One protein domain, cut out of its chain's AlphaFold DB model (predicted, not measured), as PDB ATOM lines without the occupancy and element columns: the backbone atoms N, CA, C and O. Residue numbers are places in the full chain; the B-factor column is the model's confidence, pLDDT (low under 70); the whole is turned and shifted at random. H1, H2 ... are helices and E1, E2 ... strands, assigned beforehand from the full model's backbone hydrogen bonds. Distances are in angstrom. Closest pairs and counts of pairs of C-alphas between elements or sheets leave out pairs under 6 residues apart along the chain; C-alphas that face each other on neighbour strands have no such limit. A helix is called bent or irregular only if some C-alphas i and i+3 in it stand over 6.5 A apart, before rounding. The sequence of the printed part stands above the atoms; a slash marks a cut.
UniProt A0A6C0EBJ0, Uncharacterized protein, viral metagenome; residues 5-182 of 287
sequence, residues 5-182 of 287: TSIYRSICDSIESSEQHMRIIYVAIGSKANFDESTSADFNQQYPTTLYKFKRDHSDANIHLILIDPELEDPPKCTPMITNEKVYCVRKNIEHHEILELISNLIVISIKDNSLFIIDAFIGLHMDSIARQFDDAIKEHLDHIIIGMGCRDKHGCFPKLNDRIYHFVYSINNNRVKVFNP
ATOM      1  N   THR A   5      23.891  28.064 -30.844       55.88
ATOM      2  CA  THR A   5      23.739  29.472 -31.283       55.88
ATOM      3  C   THR A   5      22.431  30.104 -30.793       55.88
ATOM      4  O   THR A   5      22.277  31.327 -30.817       55.88
ATOM      5  N   SER A   6      21.487  29.292 -30.299       72.38
ATOM      6  CA  SER A   6      20.205  29.772 -29.778       72.38
ATOM      7  C   SER A   6      20.353  30.635 -28.521       72.38
ATOM      8  O   SER A   6      19.583  31.583 -28.349       72.38
ATOM      9  N   ILE A   7      21.355  30.373 -27.668       82.69
ATOM     10  CA  ILE A   7      21.488  31.076 -26.386       82.69
ATOM     11  C   ILE A   7      21.966  32.516 -26.571       82.69
ATOM     12  O   ILE A   7      21.368  33.431 -26.011       82.69
ATOM     13  N   TYR A   8      22.978  32.752 -27.411       85.81
ATOM     14  CA  TYR A   8      23.493  34.102 -27.659       85.81
ATOM     15  C   TYR A   8      22.475  34.969 -28.382       85.81
ATOM     16  O   TYR A   8      22.320  36.143 -28.047       85.81
ATOM     17  N   ARG A   9      21.734  34.375 -29.320       86.81
ATOM     18  CA  ARG A   9      20.631  35.059 -29.986       86.81
ATOM     19  C   ARG A   9      19.534  35.436 -28.995       86.81
ATOM     20  O   ARG A   9      19.137  36.590 -28.959       86.81
ATOM     21  N   SER A  10      19.135  34.509 -28.126       88.50
ATOM     22  CA  SER A  10      18.166  34.777 -27.056       88.50
ATOM     23  C   SER A  10      18.629  35.894 -26.106       88.50
ATOM     24  O   SER A  10      17.838  36.765 -25.738       88.50
ATOM     25  N   ILE A  11      19.919  35.925 -25.745       89.88
ATOM     26  CA  ILE A  11      20.510  37.015 -24.951       89.88
ATOM     27  C   ILE A  11      20.391  38.347 -25.701       89.88
ATOM     28  O   ILE A  11      19.894  39.316 -25.131       89.88
ATOM     29  N   CYS A  12      20.794  38.391 -26.973       91.25
ATOM     30  CA  CYS A  12      20.707  39.597 -27.801       91.25
ATOM     31  C   CYS A  12      19.256  40.082 -27.932       91.25
ATOM     32  O   CYS A  12      18.981  41.240 -27.631       91.25
ATOM     33  N   ASP A  13      18.315  39.193 -28.252       91.38
ATOM     34  CA  ASP A  13      16.885  39.509 -28.372       91.38
ATOM     35  C   ASP A  13      16.312  40.047 -27.037       91.38
ATOM     36  O   ASP A  13      15.513  40.989 -27.000       91.38
ATOM     37  N   SER A  14      16.751  39.487 -25.901       90.81
ATOM     38  CA  SER A  14      16.374  39.943 -24.552       90.81
ATOM     39  C   SER A  14      16.921  41.334 -24.207       90.81
ATOM     40  O   SER A  14      16.278  42.091 -23.469       90.81
ATOM     41  N   ILE A  15      18.111  41.664 -24.712       91.19
ATOM     42  CA  ILE A  15      18.731  42.983 -24.556       91.19
ATOM     43  C   ILE A  15      18.030  43.994 -25.464       91.19
ATOM     44  O   ILE A  15      17.625  45.051 -24.982       91.19
ATOM     45  N   GLU A  16      17.818  43.664 -26.738       89.75
ATOM     46  CA  GLU A  16      17.150  44.541 -27.707       89.75
ATOM     47  C   GLU A  16      15.729  44.916 -27.277       89.75
ATOM     48  O   GLU A  16      15.311  46.060 -27.440       89.75
ATOM     49  N   SER A  17      15.001  43.970 -26.682       86.88
ATOM     50  CA  SER A  17      13.637  44.186 -26.181       86.88
ATOM     51  C   SER A  17      13.561  44.904 -24.828       86.88
ATOM     52  O   SER A  17      12.465  45.210 -24.357       86.88
ATOM     53  N   SER A  18      14.697  45.154 -24.171       84.12
ATOM     54  CA  SER A  18      14.732  45.802 -22.858       84.12
ATOM     55  C   SER A  18      14.640  47.327 -22.942       84.12
ATOM     56  O   SER A  18      14.819  47.926 -23.999       84.12
ATOM     57  N   GLU A  19      14.422  47.984 -21.803       79.44
ATOM     58  CA  GLU A  19      14.466  49.441 -21.721       79.44
ATOM     59  C   GLU A  19      15.856  49.976 -22.114       79.44
ATOM     60  O   GLU A  19      16.891  49.430 -21.719       79.44
ATOM     61  N   GLN A  20      15.877  51.020 -22.944       77.19
ATOM     62  CA  GLN A  20      17.103  51.617 -23.495       77.19
ATOM     63  C   GLN A  20      17.703  52.698 -22.590       77.19
ATOM     64  O   GLN A  20      18.835  53.130 -22.806       77.19
ATOM     65  N   HIS A  21      16.957  53.153 -21.583       83.12
ATOM     66  CA  HIS A  21      17.398  54.213 -20.687       83.12
ATOM     67  C   HIS A  21      18.653  53.787 -19.914       83.12
ATOM     68  O   HIS A  21      18.626  52.812 -19.167       83.12
ATOM     69  N   MET A  22      19.756  54.512 -20.132       87.50
ATOM     70  CA  MET A  22      21.055  54.311 -19.477       87.50
ATOM     71  C   MET A  22      21.473  52.835 -19.399       87.50
ATOM     72  O   MET A  22      21.727  52.283 -18.324       87.50
ATOM     73  N   ARG A  23      21.509  52.180 -20.566       92.12
ATOM     74  CA  ARG A  23      21.834  50.758 -20.671       92.12
ATOM     75  C   ARG A  23      23.343  50.509 -20.640       92.12
ATOM     76  O   ARG A  23      24.106  51.118 -21.395       92.12
ATOM     77  N   ILE A  24      23.746  49.550 -19.811       92.25
ATOM     78  CA  ILE A  24      25.103  49.004 -19.746       92.25
ATOM     79  C   ILE A  24      25.049  47.513 -20.059       92.25
ATOM     80  O   ILE A  24      24.255  46.777 -19.479       92.25
ATOM     81  N   ILE A  25      25.918  47.064 -20.956       94.00
ATOM     82  CA  ILE A  25      26.127  45.662 -21.298       94.00
ATOM     83  C   ILE A  25      27.557  45.316 -20.891       94.00
ATOM     84  O   ILE A  25      28.512  45.880 -21.423       94.00
ATOM     85  N   TYR A  26      27.708  44.395 -19.946       90.25
ATOM     86  CA  TYR A  26      29.009  43.940 -19.468       90.25
ATOM     87  C   TYR A  26      29.169  42.447 -19.722       90.25
ATOM     88  O   TYR A  26      28.384  41.647 -19.212       90.25
ATOM     89  N   VAL A  27      30.194  42.067 -20.480       89.44
ATOM     90  CA  VAL A  27      30.538  40.670 -20.756       89.44
ATOM     91  C   VAL A  27      31.810  40.300 -20.004       89.44
ATOM     92  O   VAL A  27      32.843  40.951 -20.146       89.44
ATOM     93  N   ALA A  28      31.729  39.225 -19.229       84.12
ATOM     94  CA  ALA A  28      32.807  38.683 -18.419       84.12
ATOM     95  C   ALA A  28      33.113  37.245 -18.865       84.12
ATOM     96  O   ALA A  28      32.290  36.352 -18.644       84.12
ATOM     97  N   ILE A  29      34.281  37.002 -19.469       82.12
ATOM     98  CA  ILE A  29      34.685  35.653 -19.907       82.12
ATOM     99  C   ILE A  29      35.737  35.056 -18.969       82.12
ATOM    100  O   ILE A  29      36.740  35.703 -18.673       82.12
ATOM    101  N   GLY A  30      35.538  33.814 -18.518       75.31
ATOM    102  CA  GLY A  30      36.420  33.157 -17.542       75.31
ATOM    103  C   GLY A  30      36.282  33.745 -16.133       75.31
ATOM    104  O   GLY A  30      37.257  33.862 -15.399       75.31
ATOM    105  N   SER A  31      35.079  34.210 -15.789       63.69
ATOM    106  CA  SER A  31      34.800  35.009 -14.589       63.69
ATOM    107  C   SER A  31      34.968  34.290 -13.243       63.69
ATOM    108  O   SER A  31      34.889  34.959 -12.213       63.69
ATOM    109  N   LYS A  32      35.296  32.991 -13.207       62.94
ATOM    110  CA  LYS A  32      35.670  32.256 -11.982       62.94
ATOM    111  C   LYS A  32      37.086  32.593 -11.472       62.94
ATOM    112  O   LYS A  32      37.752  31.782 -10.831       62.94
ATOM    113  N   ALA A  33      37.606  33.784 -11.739       48.00
ATOM    114  CA  ALA A  33      38.986  34.133 -11.415       48.00
ATOM    115  C   ALA A  33      39.190  34.530  -9.931       48.00
ATOM    116  O   ALA A  33      39.662  35.613  -9.611       48.00
ATOM    117  N   ASN A  34      38.893  33.610  -9.012       45.34
ATOM    118  CA  ASN A  34      39.584  33.510  -7.725       45.34
ATOM    119  C   ASN A  34      39.909  32.037  -7.473       45.34
ATOM    120  O   ASN A  34      39.180  31.313  -6.806       45.34
ATOM    121  N   PHE A  35      41.033  31.596  -8.028       40.56
ATOM    122  CA  PHE A  35      41.667  30.325  -7.680       40.56
ATOM    123  C   PHE A  35      42.610  30.533  -6.485       40.56
ATOM    124  O   PHE A  35      43.760  30.108  -6.508       40.56
ATOM    125  N   ASP A  36      42.164  31.261  -5.460       41.09
ATOM    126  CA  ASP A  36      42.870  31.276  -4.184       41.09
ATOM    127  C   ASP A  36      42.145  30.303  -3.256       41.09
ATOM    128  O   ASP A  36      41.127  30.642  -2.649       41.09
ATOM    129  N   GLU A  37      42.665  29.071  -3.181       43.38
ATOM    130  CA  GLU A  37      42.174  27.995  -2.304       43.38
ATOM    131  C   GLU A  37      42.101  28.426  -0.823       43.38
ATOM    132  O   GLU A  37      41.460  27.755  -0.013       43.38
ATOM    133  N   SER A  38      42.745  29.547  -0.461       43.66
ATOM    134  CA  SER A  38      42.735  30.117   0.888       43.66
ATOM    135  C   SER A  38      41.598  31.112   1.154       43.66
ATOM    136  O   SER A  38      41.280  31.378   2.317       43.66
ATOM    137  N   THR A  39      40.948  31.642   0.112       45.56
ATOM    138  CA  THR A  39      39.748  32.470   0.272       45.56
ATOM    139  C   THR A  39      38.521  31.569   0.325       45.56
ATOM    140  O   THR A  39      38.313  30.727  -0.544       45.56
ATOM    141  N   SER A  40      37.707  31.710   1.375       43.84
ATOM    142  CA  SER A  40      36.426  31.007   1.501       43.84
ATOM    143  C   SER A  40      35.653  31.085   0.182       43.84
ATOM    144  O   SER A  40      35.567  32.172  -0.393       43.84
ATOM    145  N   ALA A  41      35.058  29.970  -0.257       44.44
ATOM    146  CA  ALA A  41      34.298  29.781  -1.506       44.44
ATOM    147  C   ALA A  41      33.092  30.738  -1.726       44.44
ATOM    148  O   ALA A  41      32.241  30.522  -2.590       44.44
ATOM    149  N   ASP A  42      32.997  31.800  -0.935       42.88
ATOM    150  CA  ASP A  42      31.968  32.827  -0.926       42.88
ATOM    151  C   ASP A  42      32.274  34.009  -1.867       42.88
ATOM    152  O   ASP A  42      31.417  34.871  -2.039       42.88
ATOM    153  N   PHE A  43      33.438  34.039  -2.535       47.53
ATOM    154  CA  PHE A  43      33.858  35.144  -3.423       47.53
ATOM    155  C   PHE A  43      34.134  34.738  -4.885       47.53
ATOM    156  O   PHE A  43      34.838  35.454  -5.600       47.53
ATOM    157  N   ASN A  44      33.585  33.607  -5.344       49.59
ATOM    158  CA  ASN A  44      33.904  33.010  -6.653       49.59
ATOM    159  C   ASN A  44      33.415  33.806  -7.876       49.59
ATOM    160  O   ASN A  44      33.883  33.560  -8.983       49.59
ATOM    161  N   GLN A  45      32.478  34.742  -7.708       55.47
ATOM    162  CA  GLN A  45      31.925  35.545  -8.801       55.47
ATOM    163  C   GLN A  45      31.817  36.997  -8.347       55.47
ATOM    164  O   GLN A  45      30.881  37.382  -7.643       55.47
ATOM    165  N   GLN A  46      32.805  37.809  -8.713       55.94
ATOM    166  CA  GLN A  46      32.810  39.219  -8.349       55.94
ATOM    167  C   GLN A  46      31.995  40.010  -9.369       55.94
ATOM    168  O   GLN A  46      32.362  40.119 -10.539       55.94
ATOM    169  N   TYR A  47      30.885  40.585  -8.911       63.81
ATOM    170  CA  TYR A  47      30.258  41.691  -9.620       63.81
ATOM    171  C   TYR A  47      31.303  42.814  -9.729       63.81
ATOM    172  O   TYR A  47      31.878  43.177  -8.697       63.81
ATOM    173  N   PRO A  48      31.594  43.362 -10.923       70.69
ATOM    174  CA  PRO A  48      32.595  44.410 -11.054       70.69
ATOM    175  C   PRO A  48      32.289  45.565 -10.095       70.69
ATOM    176  O   PRO A  48      31.253  46.220 -10.221       70.69
ATOM    177  N   THR A  49      33.179  45.841  -9.135       68.44
ATOM    178  CA  THR A  49      32.978  46.877  -8.097       68.44
ATOM    179  C   THR A  49      32.619  48.230  -8.703       68.44
ATOM    180  O   THR A  49      31.854  49.017  -8.144       68.44
ATOM    181  N   THR A  50      33.131  48.485  -9.900       72.69
ATOM    182  CA  THR A  50      32.828  49.672 -10.685       72.69
ATOM    183  C   THR A  50      31.388  49.719 -11.184       72.69
ATOM    184  O   THR A  50      30.770  50.776 -11.079       72.69
ATOM    185  N   LEU A  51      30.823  48.604 -11.656       78.81
ATOM    186  CA  LEU A  51      29.397  48.542 -11.974       78.81
ATOM    187  C   LEU A  51      28.556  48.717 -10.708       78.81
ATOM    188  O   LEU A  51      27.527  49.379 -10.755       78.81
ATOM    189  N   TYR A  52      29.011  48.183  -9.567       76.88
ATOM    190  CA  TYR A  52      28.241  48.255  -8.319       76.88
ATOM    191  C   TYR A  52      28.132  49.705  -7.859       76.88
ATOM    192  O   TYR A  52      27.050  50.211  -7.564       76.88
ATOM    193  N   LYS A  53      29.272  50.402  -7.868       77.19
ATOM    194  CA  LYS A  53      29.331  51.836  -7.606       77.19
ATOM    195  C   LYS A  53      28.479  52.614  -8.609       77.19
ATOM    196  O   LYS A  53      27.685  53.442  -8.181       77.19
ATOM    197  N   PHE A  54      28.606  52.321  -9.906       81.69
ATOM    198  CA  PHE A  54      27.826  52.988 -10.949       81.69
ATOM    199  C   PHE A  54      26.324  52.848 -10.696       81.69
ATOM    200  O   PHE A  54      25.613  53.842 -10.680       81.69
ATOM    201  N   LYS A  55      25.847  51.630 -10.434       83.56
ATOM    202  CA  LYS A  55      24.435  51.334 -10.193       83.56
ATOM    203  C   LYS A  55      23.905  51.957  -8.905       83.56
ATOM    204  O   LYS A  55      22.758  52.386  -8.854       83.56
ATOM    205  N   ARG A  56      24.728  52.020  -7.858       82.12
ATOM    206  CA  ARG A  56      24.378  52.732  -6.622       82.12
ATOM    207  C   ARG A  56      24.216  54.231  -6.874       82.12
ATOM    208  O   ARG A  56      23.301  54.837  -6.326       82.12
ATOM    209  N   ASP A  57      25.107  54.808  -7.675       83.19
ATOM    210  CA  ASP A  57      25.107  56.236  -7.983       83.19
ATOM    211  C   ASP A  57      24.029  56.587  -9.046       83.19
ATOM    212  O   ASP A  57      23.544  57.716  -9.062       83.19
ATOM    213  N   HIS A  58      23.596  55.607  -9.858       86.38
ATOM    214  CA  HIS A  58      22.572  55.703 -10.915       86.38
ATOM    215  C   HIS A  58      21.586  54.528 -10.841       86.38
ATOM    216  O   HIS A  58      21.660  53.557 -11.600       86.38
ATOM    217  N   SER A  59      20.660  54.587  -9.881       86.69
ATOM    218  CA  SER A  59      19.753  53.470  -9.562       86.69
ATOM    219  C   SER A  59      18.832  53.052 -10.713       86.69
ATOM    220  O   SER A  59      18.378  51.906 -10.760       86.69
ATOM    221  N   ASP A  60      18.560  53.965 -11.638       86.69
ATOM    222  CA  ASP A  60      17.735  53.785 -12.832       86.69
ATOM    223  C   ASP A  60      18.480  53.138 -14.011       86.69
ATOM    224  O   ASP A  60      17.836  52.729 -14.973       86.69
ATOM    225  N   ALA A  61      19.805  52.977 -13.934       88.44
ATOM    226  CA  ALA A  61      20.587  52.339 -14.991       88.44
ATOM    227  C   ALA A  61      20.174  50.876 -15.223       88.44
ATOM    228  O   ALA A  61      20.063  50.096 -14.272       88.44
ATOM    229  N   ASN A  62      19.998  50.475 -16.481       90.00
ATOM    230  CA  ASN A  62      19.677  49.094 -16.844       90.00
ATOM    231  C   ASN A  62      20.969  48.321 -17.154       90.00
ATOM    232  O   ASN A  62      21.626  48.582 -18.162       90.00
ATOM    233  N   ILE A  63      21.344  47.377 -16.287       89.12
ATOM    234  CA  ILE A  63      22.595  46.619 -16.422       89.12
ATOM    235  C   ILE A  63      22.297  45.190 -16.868       89.12
ATOM    236  O   ILE A  63      21.608  44.430 -16.184       89.12
ATOM    237  N   HIS A  64      22.874  44.821 -18.008       90.88
ATOM    238  CA  HIS A  64      22.913  43.468 -18.540       90.88
ATOM    239  C   HIS A  64      24.298  42.878 -18.288       90.88
ATOM    240  O   HIS A  64      25.275  43.263 -18.932       90.88
ATOM    241  N   LEU A  65      24.381  41.945 -17.345       87.50
ATOM    242  CA  LEU A  65      25.609  41.242 -17.002       87.50
ATOM    243  C   LEU A  65      25.610  39.870 -17.678       87.50
ATOM    244  O   LEU A  65      24.758  39.038 -17.383       87.50
ATOM    245  N   ILE A  66      26.560  39.623 -18.572       88.38
ATOM    246  CA  ILE A  66      26.729  38.349 -19.273       88.38
ATOM    247  C   ILE A  66      27.991  37.678 -18.736       88.38
ATOM    248  O   ILE A  66      29.103  38.156 -18.952       88.38
ATOM    249  N   LEU A  67      27.815  36.561 -18.039       84.25
ATOM    250  CA  LEU A  67      28.889  35.751 -17.477       84.25
ATOM    251  C   LEU A  67      29.072  34.503 -18.337       84.25
ATOM    252  O   LEU A  67      28.132  33.728 -18.514       84.25
ATOM    253  N   ILE A  68      30.277  34.302 -18.863       84.75
ATOM    254  CA  ILE A  68      30.617  33.159 -19.716       84.75
ATOM    255  C   ILE A  68      31.783  32.428 -19.076       84.75
ATOM    256  O   ILE A  68      32.919  32.897 -19.137       84.75
ATOM    257  N   ASP A  69      31.506  31.298 -18.441       79.75
ATOM    258  CA  ASP A  69      32.534  30.450 -17.848       79.75
ATOM    259  C   ASP A  69      31.952  29.036 -17.609       79.75
ATOM    260  O   ASP A  69      30.844  28.904 -17.077       79.75
ATOM    261  N   PRO A  70      32.638  27.960 -18.047       77.38
ATOM    262  CA  PRO A  70      32.168  26.578 -17.876       77.38
ATOM    263  C   PRO A  70      31.954  26.183 -16.410       77.38
ATOM    264  O   PRO A  70      31.144  25.303 -16.116       77.38
ATOM    265  N   GLU A  71      32.667  26.827 -15.491       75.38
ATOM    266  CA  GLU A  71      32.685  26.510 -14.072       75.38
ATOM    267  C   GLU A  71      31.821  27.468 -13.232       75.38
ATOM    268  O   GLU A  71      31.910  27.445 -12.002       75.38
ATOM    269  N   LEU A  72      30.963  28.287 -13.861       73.25
ATOM    270  CA  LEU A  72      30.006  29.130 -13.134       73.25
ATOM    271  C   LEU A  72      29.086  28.296 -12.236       73.25
ATOM    272  O   LEU A  72      28.559  27.249 -12.633       73.25
ATOM    273  N   GLU A  73      28.850  28.831 -11.041       66.19
ATOM    274  CA  GLU A  73      27.822  28.377 -10.110       66.19
ATOM    275  C   GLU A  73      26.410  28.670 -10.653       66.19
ATOM    276  O   GLU A  73      26.225  29.566 -11.479       66.19
ATOM    277  N   ASP A  74      25.415  27.908 -10.186       66.25
ATOM    278  CA  ASP A  74      24.019  27.984 -10.632       66.25
ATOM    279  C   ASP A  74      23.053  27.940  -9.423       66.25
ATOM    280  O   ASP A  74      22.961  26.894  -8.770       66.25
ATOM    281  N   PRO A  75      22.358  29.048  -9.088       65.06
ATOM    282  CA  PRO A  75      22.464  30.370  -9.710       65.06
ATOM    283  C   PRO A  75      23.792  31.061  -9.354       65.06
ATOM    284  O   PRO A  75      24.395  30.751  -8.324       65.06
ATOM    285  N   PRO A  76      24.245  32.034 -10.158       66.50
ATOM    286  CA  PRO A  76      25.434  32.800  -9.823       66.50
ATOM    287  C   PRO A  76      25.242  33.589  -8.512       66.50
ATOM    288  O   PRO A  76      24.227  34.267  -8.311       66.50
ATOM    289  N   LYS A  77      26.242  33.553  -7.625       62.25
ATOM    290  CA  LYS A  77      26.238  34.266  -6.331       62.25
ATOM    291  C   LYS A  77      26.306  35.789  -6.466       62.25
ATOM    292  O   LYS A  77      26.029  36.493  -5.502       62.25
ATOM    293  N   CYS A  78      26.626  36.315  -7.650       61.53
ATOM    294  CA  CYS A  78      26.640  37.760  -7.909       61.53
ATOM    295  C   CYS A  78      25.239  38.414  -7.895       61.53
ATOM    296  O   CYS A  78      25.119  39.621  -8.088       61.53
ATOM    297  N   THR A  79      24.181  37.632  -7.677       52.88
ATOM    298  CA  THR A  79      22.772  38.044  -7.711       52.88
ATOM    299  C   THR A  79      22.236  38.187  -6.276       52.88
ATOM    300  O   THR A  79      22.262  37.183  -5.565       52.88
ATOM    301  N   PRO A  80      21.645  39.307  -5.801       53.28
ATOM    302  CA  PRO A  80      21.637  40.696  -6.282       53.28
ATOM    303  C   PRO A  80      21.827  41.726  -5.131       53.28
ATOM    304  O   PRO A  80      21.075  41.726  -4.156       53.28
ATOM    305  N   MET A  81      22.755  42.686  -5.238       51.22
ATOM    306  CA  MET A  81      22.764  43.814  -4.281       51.22
ATOM    307  C   MET A  81      21.873  44.993  -4.711       51.22
ATOM    308  O   MET A  81      21.643  45.880  -3.891       51.22
ATOM    309  N   ILE A  82      21.362  45.037  -5.954       51.69
ATOM    310  CA  ILE A  82      20.570  46.174  -6.459       51.69
ATOM    311  C   ILE A  82      19.488  45.711  -7.463       51.69
ATOM    312  O   ILE A  82      19.678  44.768  -8.222       51.69
ATOM    313  N   THR A  83      18.314  46.347  -7.444       57.53
ATOM    314  CA  THR A  83      17.153  46.058  -8.311       57.53
ATOM    315  C   THR A  83      17.371  46.489  -9.778       57.53
ATOM    316  O   THR A  83      18.062  47.476 -10.033       57.53
ATOM    317  N   ASN A  84      16.707  45.822 -10.737       65.31
ATOM    318  CA  ASN A  84      16.724  46.087 -12.198       65.31
ATOM    319  C   ASN A  84      17.987  45.656 -12.969       65.31
ATOM    320  O   ASN A  84      18.360  46.296 -13.949       65.31
ATOM    321  N   GLU A  85      18.640  44.575 -12.556       75.25
ATOM    322  CA  GLU A  85      19.744  43.968 -13.307       75.25
ATOM    323  C   GLU A  85      19.291  42.658 -13.955       75.25
ATOM    324  O   GLU A  85      18.545  41.881 -13.350       75.25
ATOM    325  N   LYS A  86      19.745  42.400 -15.185       84.88
ATOM    326  CA  LYS A  86      19.572  41.103 -15.850       84.88
ATOM    327  C   LYS A  86      20.918  40.399 -15.918       84.88
ATOM    328  O   LYS A  86      21.844  40.894 -16.557       84.88
ATOM    329  N   VAL A  87      21.011  39.235 -15.281       83.50
ATOM    330  CA  VAL A  87      22.209  38.389 -15.301       83.50
ATOM    331  C   VAL A  87      21.970  37.203 -16.232       83.50
ATOM    332  O   VAL A  87      21.007  36.458 -16.063       83.50
ATOM    333  N   TYR A  88      22.856  37.025 -17.206       85.94
ATOM    334  CA  TYR A  88      22.863  35.920 -18.158       85.94
ATOM    335  C   TYR A  88      24.083  35.049 -17.874       85.94
ATOM    336  O   TYR A  88      25.206  35.545 -17.887       85.94
ATOM    337  N   CYS A  89      23.876  33.760 -17.617       83.44
ATOM    338  CA  CYS A  89      24.962  32.813 -17.361       83.44
ATOM    339  C   CYS A  89      25.078  31.803 -18.490       83.44
ATOM    340  O   CYS A  89      24.110  31.119 -18.820       83.44
ATOM    341  N   VAL A  90      26.281  31.680 -19.041       85.19
ATOM    342  CA  VAL A  90      26.619  30.724 -20.091       85.19
ATOM    343  C   VAL A  90      27.685  29.775 -19.547       85.19
ATOM    344  O   VAL A  90      28.861  30.121 -19.442       85.19
ATOM    345  N   ARG A  91      27.249  28.567 -19.177       81.88
ATOM    346  CA  ARG A  91      28.067  27.521 -18.537       81.88
ATOM    347  C   ARG A  91      28.749  26.627 -19.573       81.88
ATOM    348  O   ARG A  91      28.460  25.436 -19.662       81.88
ATOM    349  N   LYS A  92      29.603  27.209 -20.417       80.81
ATOM    350  CA  LYS A  92      30.233  26.498 -21.541       80.81
ATOM    351  C   LYS A  92      31.652  27.009 -21.810       80.81
ATOM    352  O   LYS A  92      31.926  28.196 -21.665       80.81
ATOM    353  N   ASN A  93      32.528  26.107 -22.264       77.25
ATOM    354  CA  ASN A  93      33.761  26.482 -22.960       77.25
ATOM    355  C   ASN A  93      33.393  27.103 -24.303       77.25
ATOM    356  O   ASN A  93      32.960  26.399 -25.216       77.25
ATOM    357  N   ILE A  94      33.506  28.419 -24.398       75.81
ATOM    358  CA  ILE A  94      33.121  29.134 -25.604       75.81
ATOM    359  C   ILE A  94      34.239  29.050 -26.649       75.81
ATOM    360  O   ILE A  94      35.411  29.300 -26.356       75.81
ATOM    361  N   GLU A  95      33.878  28.685 -27.875       83.44
ATOM    362  CA  GLU A  95      34.820  28.689 -28.988       83.44
ATOM    363  C   GLU A  95      35.077  30.125 -29.467       83.44
ATOM    364  O   GLU A  95      34.219  31.005 -29.373       83.44
ATOM    365  N   HIS A  96      36.256  30.375 -30.044       81.00
ATOM    366  CA  HIS A  96      36.646  31.727 -30.467       81.00
ATOM    367  C   HIS A  96      35.634  32.375 -31.430       81.00
ATOM    368  O   HIS A  96      35.329  33.557 -31.304       81.00
ATOM    369  N   HIS A  97      35.078  31.604 -32.366       84.62
ATOM    370  CA  HIS A  97      34.101  32.110 -33.333       84.62
ATOM    371  C   HIS A  97      32.756  32.482 -32.685       84.62
ATOM    372  O   HIS A  97      32.157  33.476 -33.085       84.62
ATOM    373  N   GLU A  98      32.316  31.744 -31.659       85.75
ATOM    374  CA  GLU A  98      31.091  32.051 -30.907       85.75
ATOM    375  C   GLU A  98      31.248  33.363 -30.121       85.75
ATOM    376  O   GLU A  98      30.327  34.181 -30.088       85.75
ATOM    377  N   ILE A  99      32.435  33.610 -29.545       84.81
ATOM    378  CA  ILE A  99      32.757  34.893 -28.896       84.81
ATOM    379  C   ILE A  99      32.659  36.040 -29.900       84.81
ATOM    380  O   ILE A  99      32.042  37.061 -29.606       84.81
ATOM    381  N   LEU A 100      33.282  35.894 -31.073       88.75
ATOM    382  CA  LEU A 100      33.293  36.955 -32.082       88.75
ATOM    383  C   LEU A 100      31.884  37.275 -32.587       88.75
ATOM    384  O   LEU A 100      31.555  38.449 -32.745       88.75
ATOM    385  N   GLU A 101      31.043  36.258 -32.790       89.94
ATOM    386  CA  GLU A 101      29.643  36.446 -33.179       89.94
ATOM    387  C   GLU A 101      28.858  37.204 -32.098       89.94
ATOM    388  O   GLU A 101      28.192  38.197 -32.400       89.94
ATOM    389  N   LEU A 102      28.990  36.794 -30.831       90.50
ATOM    390  CA  LEU A 102      28.359  37.488 -29.708       90.50
ATOM    391  C   LEU A 102      28.816  38.951 -29.624       90.50
ATOM    392  O   LEU A 102      27.976  39.847 -29.553       90.50
ATOM    393  N   ILE A 103      30.128  39.204 -29.661       91.94
ATOM    394  CA  ILE A 103      30.693  40.562 -29.605       91.94
ATOM    395  C   ILE A 103      30.169  41.406 -30.765       91.94
ATOM    396  O   ILE A 103      29.740  42.534 -30.545       91.94
ATOM    397  N   SER A 104      30.168  40.860 -31.982       94.19
ATOM    398  CA  SER A 104      29.677  41.553 -33.172       94.19
ATOM    399  C   SER A 104      28.222  41.997 -32.999       94.19
ATOM    400  O   SER A 104      27.898  43.164 -33.225       94.19
ATOM    401  N   ASN A 105      27.350  41.102 -32.528       94.31
ATOM    402  CA  ASN A 105      25.940  41.425 -32.298       94.31
ATOM    403  C   ASN A 105      25.764  42.480 -31.196       94.31
ATOM    404  O   ASN A 105      25.025  43.449 -31.376       94.31
ATOM    405  N   LEU A 106      26.487  42.347 -30.081       95.88
ATOM    406  CA  LEU A 106      26.423  43.316 -28.983       95.88
ATOM    407  C   LEU A 106      26.969  44.692 -29.386       95.88
ATOM    408  O   LEU A 106      26.409  45.703 -28.965       95.88
ATOM    409  N   ILE A 107      27.999  44.759 -30.235       95.50
ATOM    410  CA  ILE A 107      28.489  46.019 -30.816       95.50
ATOM    411  C   ILE A 107      27.385  46.685 -31.636       95.50
ATOM    412  O   ILE A 107      27.113  47.864 -31.428       95.50
ATOM    413  N   VAL A 108      26.718  45.941 -32.526       95.62
ATOM    414  CA  VAL A 108      25.629  46.480 -33.359       95.62
ATOM    415  C   VAL A 108      24.509  47.057 -32.490       95.62
ATOM    416  O   VAL A 108      24.074  48.187 -32.724       95.62
ATOM    417  N   ILE A 109      24.089  46.323 -31.455       94.88
ATOM    418  CA  ILE A 109      23.089  46.789 -30.484       94.88
ATOM    419  C   ILE A 109      23.564  48.073 -29.793       94.88
ATOM    420  O   ILE A 109      22.819  49.047 -29.692       94.88
ATOM    421  N   SER A 110      24.818  48.096 -29.347       95.00
ATOM    422  CA  SER A 110      25.366  49.195 -28.548       95.00
ATOM    423  C   SER A 110      25.547  50.475 -29.349       95.00
ATOM    424  O   SER A 110      25.239  51.549 -28.840       95.00
ATOM    425  N   ILE A 111      25.961  50.364 -30.613       94.19
ATOM    426  CA  ILE A 111      26.028  51.492 -31.550       94.19
ATOM    427  C   ILE A 111      24.629  52.059 -31.796       94.19
ATOM    428  O   ILE A 111      24.427  53.271 -31.707       94.19
ATOM    429  N   LYS A 112      23.659  51.188 -32.095       93.06
ATOM    430  CA  LYS A 112      22.280  51.581 -32.414       93.06
ATOM    431  C   LYS A 112      21.613  52.317 -31.250       93.06
ATOM    432  O   LYS A 112      20.990  53.356 -31.459       93.06
ATOM    433  N   ASP A 113      21.786  51.797 -30.039       90.88
ATOM    434  CA  ASP A 113      21.082  52.275 -28.848       90.88
ATOM    435  C   ASP A 113      21.943  53.210 -27.974       90.88
ATOM    436  O   ASP A 113      21.496  53.646 -26.917       90.88
ATOM    437  N   ASN A 114      23.179  53.533 -28.385       90.94
ATOM    438  CA  ASN A 114      24.179  54.262 -27.585       90.94
ATOM    439  C   ASN A 114      24.404  53.661 -26.179       90.94
ATOM    440  O   ASN A 114      24.603  54.390 -25.203       90.94
ATOM    441  N   SER A 115      24.344  52.332 -26.068       93.50
ATOM    442  CA  SER A 115      24.566  51.619 -24.803       93.50
ATOM    443  C   SER A 115      26.057  51.525 -24.495       93.50
ATOM    444  O   SER A 115      26.860  51.322 -25.401       93.50
ATOM    445  N   LEU A 116      26.438  51.609 -23.220       93.25
ATOM    446  CA  LEU A 116      27.817  51.319 -22.827       93.25
ATOM    447  C   LEU A 116      28.052  49.812 -22.917       93.25
ATOM    448  O   LEU A 116      27.442  49.053 -22.167       93.25
ATOM    449  N   PHE A 117      28.950  49.390 -23.798       94.44
ATOM    450  CA  PHE A 117      29.367  48.002 -23.926       94.44
ATOM    451  C   PHE A 117      30.803  47.823 -23.472       94.44
ATOM    452  O   PHE A 117      31.719  48.476 -23.971       94.44
ATOM    453  N   ILE A 118      30.990  46.917 -22.519       90.38
ATOM    454  CA  ILE A 118      32.297  46.526 -22.013       90.38
ATOM    455  C   ILE A 118      32.403  45.012 -22.106       90.38
ATOM    456  O   ILE A 118      31.512  44.286 -21.667       90.38
ATOM    457  N   ILE A 119      33.520  44.537 -22.637       88.31
ATOM    458  CA  ILE A 119      33.895  43.133 -22.562       88.31
ATOM    459  C   ILE A 119      35.284  42.999 -21.963       88.31
ATOM    460  O   ILE A 119      36.221  43.694 -22.368       88.31
ATOM    461  N   ASP A 120      35.406  42.065 -21.031       82.31
ATOM    462  CA  ASP A 120      36.671  41.697 -20.422       82.31
ATOM    463  C   ASP A 120      36.797  40.176 -20.307       82.31
ATOM    464  O   ASP A 120      35.801  39.454 -20.164       82.31
ATOM    465  N   ALA A 121      38.031  39.686 -20.395       76.62
ATOM    466  CA  ALA A 121      38.331  38.266 -20.275       76.62
ATOM    467  C   ALA A 121      39.437  38.033 -19.249       76.62
ATOM    468  O   ALA A 121      40.493  38.658 -19.305       76.62
ATOM    469  N   PHE A 122      39.191  37.098 -18.339       66.75
ATOM    470  CA  PHE A 122      40.040  36.845 -17.179       66.75
ATOM    471  C   PHE A 122      41.029  35.705 -17.405       66.75
ATOM    472  O   PHE A 122      42.106  35.699 -16.814       66.75
ATOM    473  N   ILE A 123      40.698  34.744 -18.273       63.69
ATOM    474  CA  ILE A 123      41.553  33.592 -18.573       63.69
ATOM    475  C   ILE A 123      41.497  33.283 -20.072       63.69
ATOM    476  O   ILE A 123      40.440  33.321 -20.698       63.69
ATOM    477  N   GLY A 124      42.653  32.949 -20.650       58.94
ATOM    478  CA  GLY A 124      42.752  32.218 -21.920       58.94
ATOM    479  C   GLY A 124      42.470  33.000 -23.206       58.94
ATOM    480  O   GLY A 124      42.817  32.510 -24.279       58.94
ATOM    481  N   LEU A 125      41.911  34.214 -23.139       71.31
ATOM    482  CA  LEU A 125      41.589  35.008 -24.328       71.31
ATOM    483  C   LEU A 125      42.547  36.177 -24.540       71.31
ATOM    484  O   LEU A 125      42.805  36.995 -23.662       71.31
ATOM    485  N   HIS A 126      43.061  36.281 -25.763       75.88
ATOM    486  CA  HIS A 126      43.867  37.414 -26.203       75.88
ATOM    487  C   HIS A 126      42.958  38.565 -26.639       75.88
ATOM    488  O   HIS A 126      42.648  38.698 -27.825       75.88
ATOM    489  N   MET A 127      42.547  39.396 -25.676       78.94
ATOM    490  CA  MET A 127      41.670  40.547 -25.924       78.94
ATOM    491  C   MET A 127      42.241  41.525 -26.957       78.94
ATOM    492  O   MET A 127      41.466  42.089 -27.721       78.94
ATOM    493  N   ASP A 128      43.569  41.656 -27.074       74.81
ATOM    494  CA  ASP A 128      44.202  42.431 -28.154       74.81
ATOM    495  C   ASP A 128      43.817  41.916 -29.551       74.81
ATOM    496  O   ASP A 128      43.383  42.682 -30.408       74.81
ATOM    497  N   SER A 129      43.895  40.599 -29.763       80.31
ATOM    498  CA  SER A 129      43.554  39.973 -31.047       80.31
ATOM    499  C   SER A 129      42.075  40.140 -31.396       80.31
ATOM    500  O   SER A 129      41.725  40.381 -32.548       80.31
ATOM    501  N   ILE A 130      41.196  40.024 -30.398       83.56
ATOM    502  CA  ILE A 130      39.756  40.238 -30.578       83.56
ATOM    503  C   ILE A 130      39.494  41.702 -30.925       83.56
ATOM    504  O   ILE A 130      38.831  41.995 -31.913       83.56
ATOM    505  N   ALA A 131      40.042  42.630 -30.146       84.12
ATOM    506  CA  ALA A 131      39.748  44.042 -30.305       84.12
ATOM    507  C   ALA A 131      40.232  44.609 -31.649       84.12
ATOM    508  O   ALA A 131      39.490  45.347 -32.293       84.12
ATOM    509  N   ARG A 132      41.406  44.181 -32.138       82.88
ATOM    510  CA  ARG A 132      41.919  44.574 -33.466       82.88
ATOM    511  C   ARG A 132      40.984  44.216 -34.621       82.88
ATOM    512  O   ARG A 132      41.030  44.881 -35.648       82.88
ATOM    513  N   GLN A 133      40.144  43.190 -34.474       88.81
ATOM    514  CA  GLN A 133      39.165  42.822 -35.505       88.81
ATOM    515  C   GLN A 133      38.010  43.824 -35.601       88.81
ATOM    516  O   GLN A 133      37.364  43.907 -36.642       88.81
ATOM    517  N   PHE A 134      37.757  44.584 -34.533       89.94
ATOM    518  CA  PHE A 134      36.647  45.528 -34.454       89.94
ATOM    519  C   PHE A 134      37.092  46.993 -34.458       89.94
ATOM    520  O   PHE A 134      36.267  47.838 -34.790       89.94
ATOM    521  N   ASP A 135      38.356  47.298 -34.134       84.62
ATOM    522  CA  ASP A 135      38.882  48.663 -33.952       84.62
ATOM    523  C   ASP A 135      38.454  49.639 -35.057       84.62
ATOM    524  O   ASP A 135      37.923  50.709 -34.758       84.62
ATOM    525  N   ASP A 136      38.607  49.257 -36.327       84.62
ATOM    526  CA  ASP A 136      38.226  50.110 -37.459       84.62
ATOM    527  C   ASP A 136      36.714  50.365 -37.531       84.62
ATOM    528  O   ASP A 136      36.288  51.474 -37.868       84.62
ATOM    529  N   ALA A 137      35.907  49.354 -37.202       87.94
ATOM    530  CA  ALA A 137      34.449  49.425 -37.240       87.94
ATOM    531  C   ALA A 137      33.876  50.249 -36.078       87.94
ATOM    532  O   ALA A 137      32.843  50.895 -36.236       87.94
ATOM    533  N   ILE A 138      34.545  50.247 -34.920       90.00
ATOM    534  CA  ILE A 138      34.055  50.918 -33.710       90.00
ATOM    535  C   ILE A 138      34.770  52.231 -33.400       90.00
ATOM    536  O   ILE A 138      34.423  52.852 -32.403       90.00
ATOM    537  N   LYS A 139      35.740  52.679 -34.210       86.44
ATOM    538  CA  LYS A 139      36.605  53.842 -33.914       86.44
ATOM    539  C   LYS A 139      35.862  55.118 -33.491       86.44
ATOM    540  O   LYS A 139      36.358  55.862 -32.654       86.44
ATOM    541  N   GLU A 140      34.664  55.353 -34.024       88.44
ATOM    542  CA  GLU A 140      33.820  56.524 -33.713       88.44
ATOM    543  C   GLU A 140      32.948  56.333 -32.453       88.44
ATOM    544  O   GLU A 140      32.277  57.257 -31.996       88.44
ATOM    545  N   HIS A 141      32.976  55.134 -31.871       91.62
ATOM    546  CA  HIS A 141      32.148  54.678 -30.751       91.62
ATOM    547  C   HIS A 141      32.976  54.286 -29.518       91.62
ATOM    548  O   HIS A 141      32.448  53.755 -28.542       91.62
ATOM    549  N   LEU A 142      34.282  54.562 -29.521       85.88
ATOM    550  CA  LEU A 142      35.199  54.153 -28.450       85.88
ATOM    551  C   LEU A 142      35.017  54.910 -27.135       85.88
ATOM    552  O   LEU A 142      35.637  54.546 -26.138       85.88
ATOM    553  N   ASP A 143      34.146  55.918 -27.113       83.25
ATOM    554  CA  ASP A 143      33.675  56.555 -25.887       83.25
ATOM    555  C   ASP A 143      32.588  55.736 -25.168       83.25
ATOM    556  O   ASP A 143      32.205  56.104 -24.067       83.25
ATOM    557  N   HIS A 144      32.069  54.647 -25.744       89.44
ATOM    558  CA  HIS A 144      31.082  53.769 -25.091       89.44
ATOM    559  C   HIS A 144      31.206  52.286 -25.475       89.44
ATOM    560  O   HIS A 144      30.427  51.473 -24.989       89.44
ATOM    561  N   ILE A 145      32.184  51.907 -26.301       92.12
ATOM    562  CA  ILE A 145      32.514  50.511 -26.607       92.12
ATOM    563  C   ILE A 145      33.948  50.230 -26.167       92.12
ATOM    564  O   ILE A 145      34.903  50.783 -26.716       92.12
ATOM    565  N   ILE A 146      34.095  49.359 -25.170       87.50
ATOM    566  CA  ILE A 146      35.364  49.025 -24.525       87.50
ATOM    567  C   ILE A 146      35.622  47.522 -24.667       87.50
ATOM    568  O   ILE A 146      34.917  46.700 -24.086       87.50
ATOM    569  N   ILE A 147      36.658  47.161 -25.424       86.62
ATOM    570  CA  ILE A 147      37.109  45.772 -25.585       86.62
ATOM    571  C   ILE A 147      38.451  45.611 -24.865       86.62
ATOM    572  O   ILE A 147      39.476  46.095 -25.353       86.62
ATOM    573  N   GLY A 148      38.423  44.935 -23.711       79.06
ATOM    574  CA  GLY A 148      39.562  44.729 -22.815       79.06
ATOM    575  C   GLY A 148      39.851  45.950 -21.938       79.06
ATOM    576  O   GLY A 148      40.447  46.925 -22.395       79.06
ATOM    577  N   MET A 149      39.470  45.890 -20.659       67.25
ATOM    578  CA  MET A 149      39.601  47.014 -19.718       67.25
ATOM    579  C   MET A 149      41.052  47.326 -19.318       67.25
ATOM    580  O   MET A 149      41.396  48.481 -19.079       67.25
ATOM    581  N   GLY A 150      41.915  46.309 -19.251       56.84
ATOM    582  CA  GLY A 150      43.308  46.420 -18.795       56.84
ATOM    583  C   GLY A 150      44.322  46.685 -19.909       56.84
ATOM    584  O   GLY A 150      45.289  45.943 -20.023       56.84
ATOM    585  N   CYS A 151      44.086  47.676 -20.775       52.31
ATOM    586  CA  CYS A 151      44.976  47.987 -21.911       52.31
ATOM    587  C   CYS A 151      45.220  46.808 -22.878       52.31
ATOM    588  O   CYS A 151      46.180  46.821 -23.640       52.31
ATOM    589  N   ARG A 152      44.314  45.819 -22.889       61.06
ATOM    590  CA  ARG A 152      44.389  44.589 -23.703       61.06
ATOM    591  C   ARG A 152      45.589  43.678 -23.393       61.06
ATOM    592  O   ARG A 152      45.847  42.743 -24.158       61.06
ATOM    593  N   ASP A 153      46.274  43.901 -22.273       51.59
ATOM    594  CA  ASP A 153      47.419  43.091 -21.862       51.59
ATOM    595  C   ASP A 153      47.007  41.704 -21.347       51.59
ATOM    596  O   ASP A 153      45.916  41.490 -20.819       51.59
ATOM    597  N   LYS A 154      47.914  40.729 -21.492       48.59
ATOM    598  CA  LYS A 154      47.703  39.311 -21.134       48.59
ATOM    599  C   LYS A 154      47.823  39.033 -19.629       48.59
ATOM    600  O   LYS A 154      48.304  37.967 -19.239       48.59
ATOM    601  N   HIS A 155      47.436  39.966 -18.769       44.75
ATOM    602  CA  HIS A 155      47.490  39.743 -17.328       44.75
ATOM    603  C   HIS A 155      46.271  38.907 -16.916       44.75
ATOM    604  O   HIS A 155      45.247  39.435 -16.514       44.75
ATOM    605  N   GLY A 156      46.378  37.584 -17.081       36.16
ATOM    606  CA  GLY A 156      45.348  36.577 -16.773       36.16
ATOM    607  C   GLY A 156      45.058  36.376 -15.282       36.16
ATOM    608  O   GLY A 156      44.768  35.266 -14.849       36.16
ATOM    609  N   CYS A 157      45.174  37.434 -14.491       39.03
ATOM    610  CA  CYS A 157      44.720  37.491 -13.114       39.03
ATOM    611  C   CYS A 157      43.786  38.684 -13.046       39.03
ATOM    612  O   CYS A 157      44.096  39.713 -13.651       39.03
ATOM    613  N   PHE A 158      42.683  38.576 -12.298       44.09
ATOM    614  CA  PHE A 158      41.918  39.763 -11.950       44.09
ATOM    615  C   PHE A 158      42.913  40.829 -11.488       44.09
ATOM    616  O   PHE A 158      43.627  40.611 -10.502       44.09
ATOM    617  N   PRO A 159      42.965  41.996 -12.136       44.34
ATOM    618  CA  PRO A 159      43.270  43.143 -11.328       44.34
ATOM    619  C   PRO A 159      42.254  43.163 -10.198       44.34
ATOM    620  O   PRO A 159      41.075  42.885 -10.438       44.34
ATOM    621  N   LYS A 160      42.677  43.443  -8.966       45.81
ATOM    622  CA  LYS A 160      41.721  43.528  -7.862       45.81
ATOM    623  C   LYS A 160      40.650  44.525  -8.305       45.81
ATOM    624  O   LYS A 160      40.960  45.688  -8.489       45.81
ATOM    625  N   LEU A 161      39.400  44.100  -8.504       43.53
ATOM    626  CA  LEU A 161      38.331  45.007  -8.966       43.53
ATOM    627  C   LEU A 161      38.075  46.158  -7.987       43.53
ATOM    628  O   LEU A 161      37.450  47.157  -8.330       43.53
ATOM    629  N   ASN A 162      38.569  46.004  -6.760       41.41
ATOM    630  CA  ASN A 162      38.590  47.021  -5.721       41.41
ATOM    631  C   ASN A 162      39.770  48.001  -5.841       41.41
ATOM    632  O   ASN A 162      39.816  48.973  -5.085       41.41
ATOM    633  N   ASP A 163      40.727  47.765  -6.742       44.62
ATOM    634  CA  ASP A 163      41.790  48.718  -7.022       44.62
ATOM    635  C   ASP A 163      41.201  49.955  -7.686       44.62
ATOM    636  O   ASP A 163      40.427  49.895  -8.645       44.62
ATOM    637  N   ARG A 164      41.625  51.111  -7.173       42.25
ATOM    638  CA  ARG A 164      41.125  52.430  -7.585       42.25
ATOM    639  C   ARG A 164      41.291  52.690  -9.085       42.25
ATOM    640  O   ARG A 164      40.560  53.509  -9.633       42.25
ATOM    641  N   ILE A 165      42.225  51.988  -9.723       44.41
ATOM    642  CA  ILE A 165      42.532  52.072 -11.152       44.41
ATOM    643  C   ILE A 165      41.485  51.400 -12.060       44.41
ATOM    644  O   ILE A 165      41.473  51.683 -13.251       44.41
ATOM    645  N   TYR A 166      40.560  50.592 -11.520       53.38
ATOM    646  CA  TYR A 166      39.498  49.931 -12.304       53.38
ATOM    647  C   TYR A 166      38.155  50.656 -12.277       53.38
ATOM    648  O   TYR A 166      37.158  50.154 -12.806       53.38
ATOM    649  N   HIS A 167      38.100  51.853 -11.691       60.03
ATOM    650  CA  HIS A 167      36.920  52.701 -11.773       60.03
ATOM    651  C   HIS A 167      36.805  53.360 -13.150       60.03
ATOM    652  O   HIS A 167      37.723  54.046 -13.595       60.03
ATOM    653  N   PHE A 168      35.643  53.208 -13.792       67.25
ATOM    654  CA  PHE A 168      35.309  53.940 -15.005       67.25
ATOM    655  C   PHE A 168      35.393  55.423 -14.698       67.25
ATOM    656  O   PHE A 168      34.695  55.944 -13.825       67.25
ATOM    657  N   VAL A 169      36.226  56.108 -15.460       69.12
ATOM    658  CA  VAL A 169      36.056  57.533 -15.634       69.12
ATOM    659  C   VAL A 169      34.954  57.706 -16.661       69.12
ATOM    660  O   VAL A 169      35.125  57.309 -17.812       69.12
ATOM    661  N   TYR A 170      33.825  58.266 -16.237       78.44
ATOM    662  CA  TYR A 170      32.679  58.449 -17.109       78.44
ATOM    663  C   TYR A 170      32.041  59.826 -16.966       78.44
ATOM    664  O   TYR A 170      32.138  60.484 -15.929       78.44
ATOM    665  N   SER A 171      31.353  60.235 -18.024       81.38
ATOM    666  CA  SER A 171      30.375  61.316 -18.009       81.38
ATOM    667  C   SER A 171      29.033  60.783 -18.502       81.38
ATOM    668  O   SER A 171      28.965  59.779 -19.213       81.38
ATOM    669  N   ILE A 172      27.951  61.437 -18.091       82.62
ATOM    670  CA  ILE A 172      26.600  61.103 -18.539       82.62
ATOM    671  C   ILE A 172      26.014  62.342 -19.191       82.62
ATOM    672  O   ILE A 172      26.003  63.418 -18.594       82.62
ATOM    673  N   ASN A 173      25.531  62.187 -20.419       79.12
ATOM    674  CA  ASN A 173      24.824  63.237 -21.137       79.12
ATOM    675  C   ASN A 173      23.630  62.617 -21.863       79.12
ATOM    676  O   ASN A 173      23.810  61.662 -22.615       79.12
ATOM    677  N   ASN A 174      22.422  63.136 -21.629       81.56
ATOM    678  CA  ASN A 174      21.180  62.621 -22.218       81.56
ATOM    679  C   ASN A 174      21.041  61.093 -22.078       81.56
ATOM    680  O   ASN A 174      20.755  60.398 -23.048       81.56
ATOM    681  N   ASN A 175      21.301  60.569 -20.875       81.56
ATOM    682  CA  ASN A 175      21.252  59.136 -20.539       81.56
ATOM    683  C   ASN A 175      22.256  58.246 -21.290       81.56
ATOM    684  O   ASN A 175      22.248  57.030 -21.109       81.56
ATOM    685  N   ARG A 176      23.159  58.833 -22.083       84.56
ATOM    686  CA  ARG A 176      24.305  58.140 -22.671       84.56
ATOM    687  C   ARG A 176      25.470  58.194 -21.699       84.56
ATOM    688  O   ARG A 176      25.912  59.280 -21.312       84.56
ATOM    689  N   VAL A 177      25.987  57.022 -21.349       86.69
ATOM    690  CA  VAL A 177      27.212  56.887 -20.564       86.69
ATOM    691  C   VAL A 177      28.392  56.918 -21.522       86.69
ATOM    692  O   VAL A 177      28.474  56.103 -22.441       86.69
ATOM    693  N   LYS A 178      29.300  57.867 -21.312       83.81
ATOM    694  CA  LYS A 178      30.575  57.932 -22.018       83.81
ATOM    695  C   LYS A 178      31.686  57.585 -21.056       83.81
ATOM    696  O   LYS A 178      31.782  58.203 -20.002       83.81
ATOM    697  N   VAL A 179      32.520  56.629 -21.416       80.31
ATOM    698  CA  VAL A 179      33.648  56.150 -20.630       80.31
ATOM    699  C   VAL A 179      34.945  56.541 -21.319       80.31
ATOM    700  O   VAL A 179      35.081  56.491 -22.540       80.31
ATOM    701  N   PHE A 180      35.929  56.926 -20.518       71.44
ATOM    702  CA  PHE A 180      37.288  57.101 -20.990       71.44
ATOM    703  C   PHE A 180      37.906  55.752 -21.371       71.44
ATOM    704  O   PHE A 180      38.062  54.879 -20.520       71.44
ATOM    705  N   ASN A 181      38.308  55.607 -22.633       73.25
ATOM    706  CA  ASN A 181      39.029  54.436 -23.122       73.25
ATOM    707  C   ASN A 181      40.550  54.698 -23.101       73.25
ATOM    708  O   ASN A 181      41.050  55.401 -23.990       73.25
ATOM    709  N   PRO A 182      41.302  54.175 -22.112       62.97
ATOM    710  CA  PRO A 182      42.732  54.452 -21.982       62.97
ATOM    711  C   PRO A 182      43.532  53.934 -23.181       62.97
ATOM    712  O   PRO A 182      44.379  54.654 -23.700       62.97
TER     713      PRO A 182
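AT A GLANCE: This is residues 5 to 182 of the 287 residues of an uncharacterized protein of viral metagenome (UniProt A0A6C0EBJ0). A five-stranded parallel sheet has two helices, H1 and H3, side by side over one face, and H4 follows next to H3 on that same face but beside the strands, past the edge strand E5, while H2 only grazes the sheet and the small hairpin of E6 and E7 lies near the beginning of E4. A long loop, residues 30 to 48, reaches out from the end of E1 and comes back to H2. The printed part has 178 residues with four named helices and seven named strands, in the order H1 E1 H2 E2 E3 H3 E4 H4 E5 E6 E7, and its class is mixed, helices and strands. The large sheet runs E3 E2 E1 E4 E5, parallel throughout, and E6 and E7 form an antiparallel sheet of two. The whole is compact, with a radius of gyration of the C-alphas of 15.2 A and spans of 45 by 35 by 33 A.

HOW THE PARTS SIT: In the large sheet E1, residues 23 to 29, has as parallel neighbours E2, residues 62 to 68, at 12 degrees, and E4, residues 116 to 121, at 8 degrees. Within hydrogen-bond range are N 26 and O 64, 2.9 A, and N 27 and O 118, 2.8 A. The edge strands are E3, residues 85 to 90, parallel to E2 with N 67 and O 88 at 2.8 A, and E5, residues 145 to 147, parallel to E4 with N 146 and O 117 at 2.8 A. H3, residues 96 to 113, is on this sheet at a height of 9.6 A, and on the local plane it runs along E4 at 3 degrees. H1, residues 5 to 16, is on the same face at a height of 10.0 A, and the two make two layers, helices on one face of a sheet. H1 and H3 touch, Tyr 8 and Leu 102 having the closest C-alphas at 6.3 A, and run the same way at a shallow tilt of 15 degrees. H4, residues 127 to 141, is on the same face at a height of 4.9 A, over none of the strands. H3 and H4 only just touch, with 3 pairs of C-alphas within 8 A, the closest being those of Ile 111 and His 141, 6.9 A. H2, residues 49 to 57, only grazes the sheet with its residues 51 to 55, and is apart from H3. E1, H2, E2 and E4, H4, E5 are strand-helix-strand units, two parallel neighbour strands with a helix between in the chain; E3, H3, E4 is a split one, with E2 and E1 between its strands. These three crossovers are right-handed. E6, residues 170 to 173, and E7, residues 176 to 179, form a hairpin with N 171 and O 178 at 2.9 A; the closest C-alphas of E4 and E7 are those of Leu 116 and Val 177, 6.0 A. In H1, H2 and H3 every O i to N i+4 pair is within hydrogen-bond range; in H4 it is 5 of 11, beside 7 of 12 O i to N i+3 pairs.

IN THESE COORDINATES: E1 measures 19.8 A from C-alpha 23 at (21.834, 50.758, -20.671) to C-alpha 29. E2 measures 19.5 A, E4 17.0 A and E3 16.4 A. H3 is the longest helix, 25.8 A; H4 measures 17.7 A, H1 16.8 A and H2 12.2 A. H4 is irregular: C-alphas 137 and 140 are 8.0 A apart. H1 begins at C-alpha 5, (23.739, 29.472, -31.283), and E7 ends at C-alpha 179, (33.648, 56.150, -20.630).

THE WHOLE: The two C-alphas farthest apart are those of Ser 38 and Asn 174, 45.3 A. The printed part has no cut. The links E1 to H2, E2 to E3 and E5 to E6 are long, with 19, 16 and 22 residues. Mean pLDDT of the printed part is 75.1; 56 residues are under 70, among them residues 31 to 47, 73 to 84 and 149 to 169.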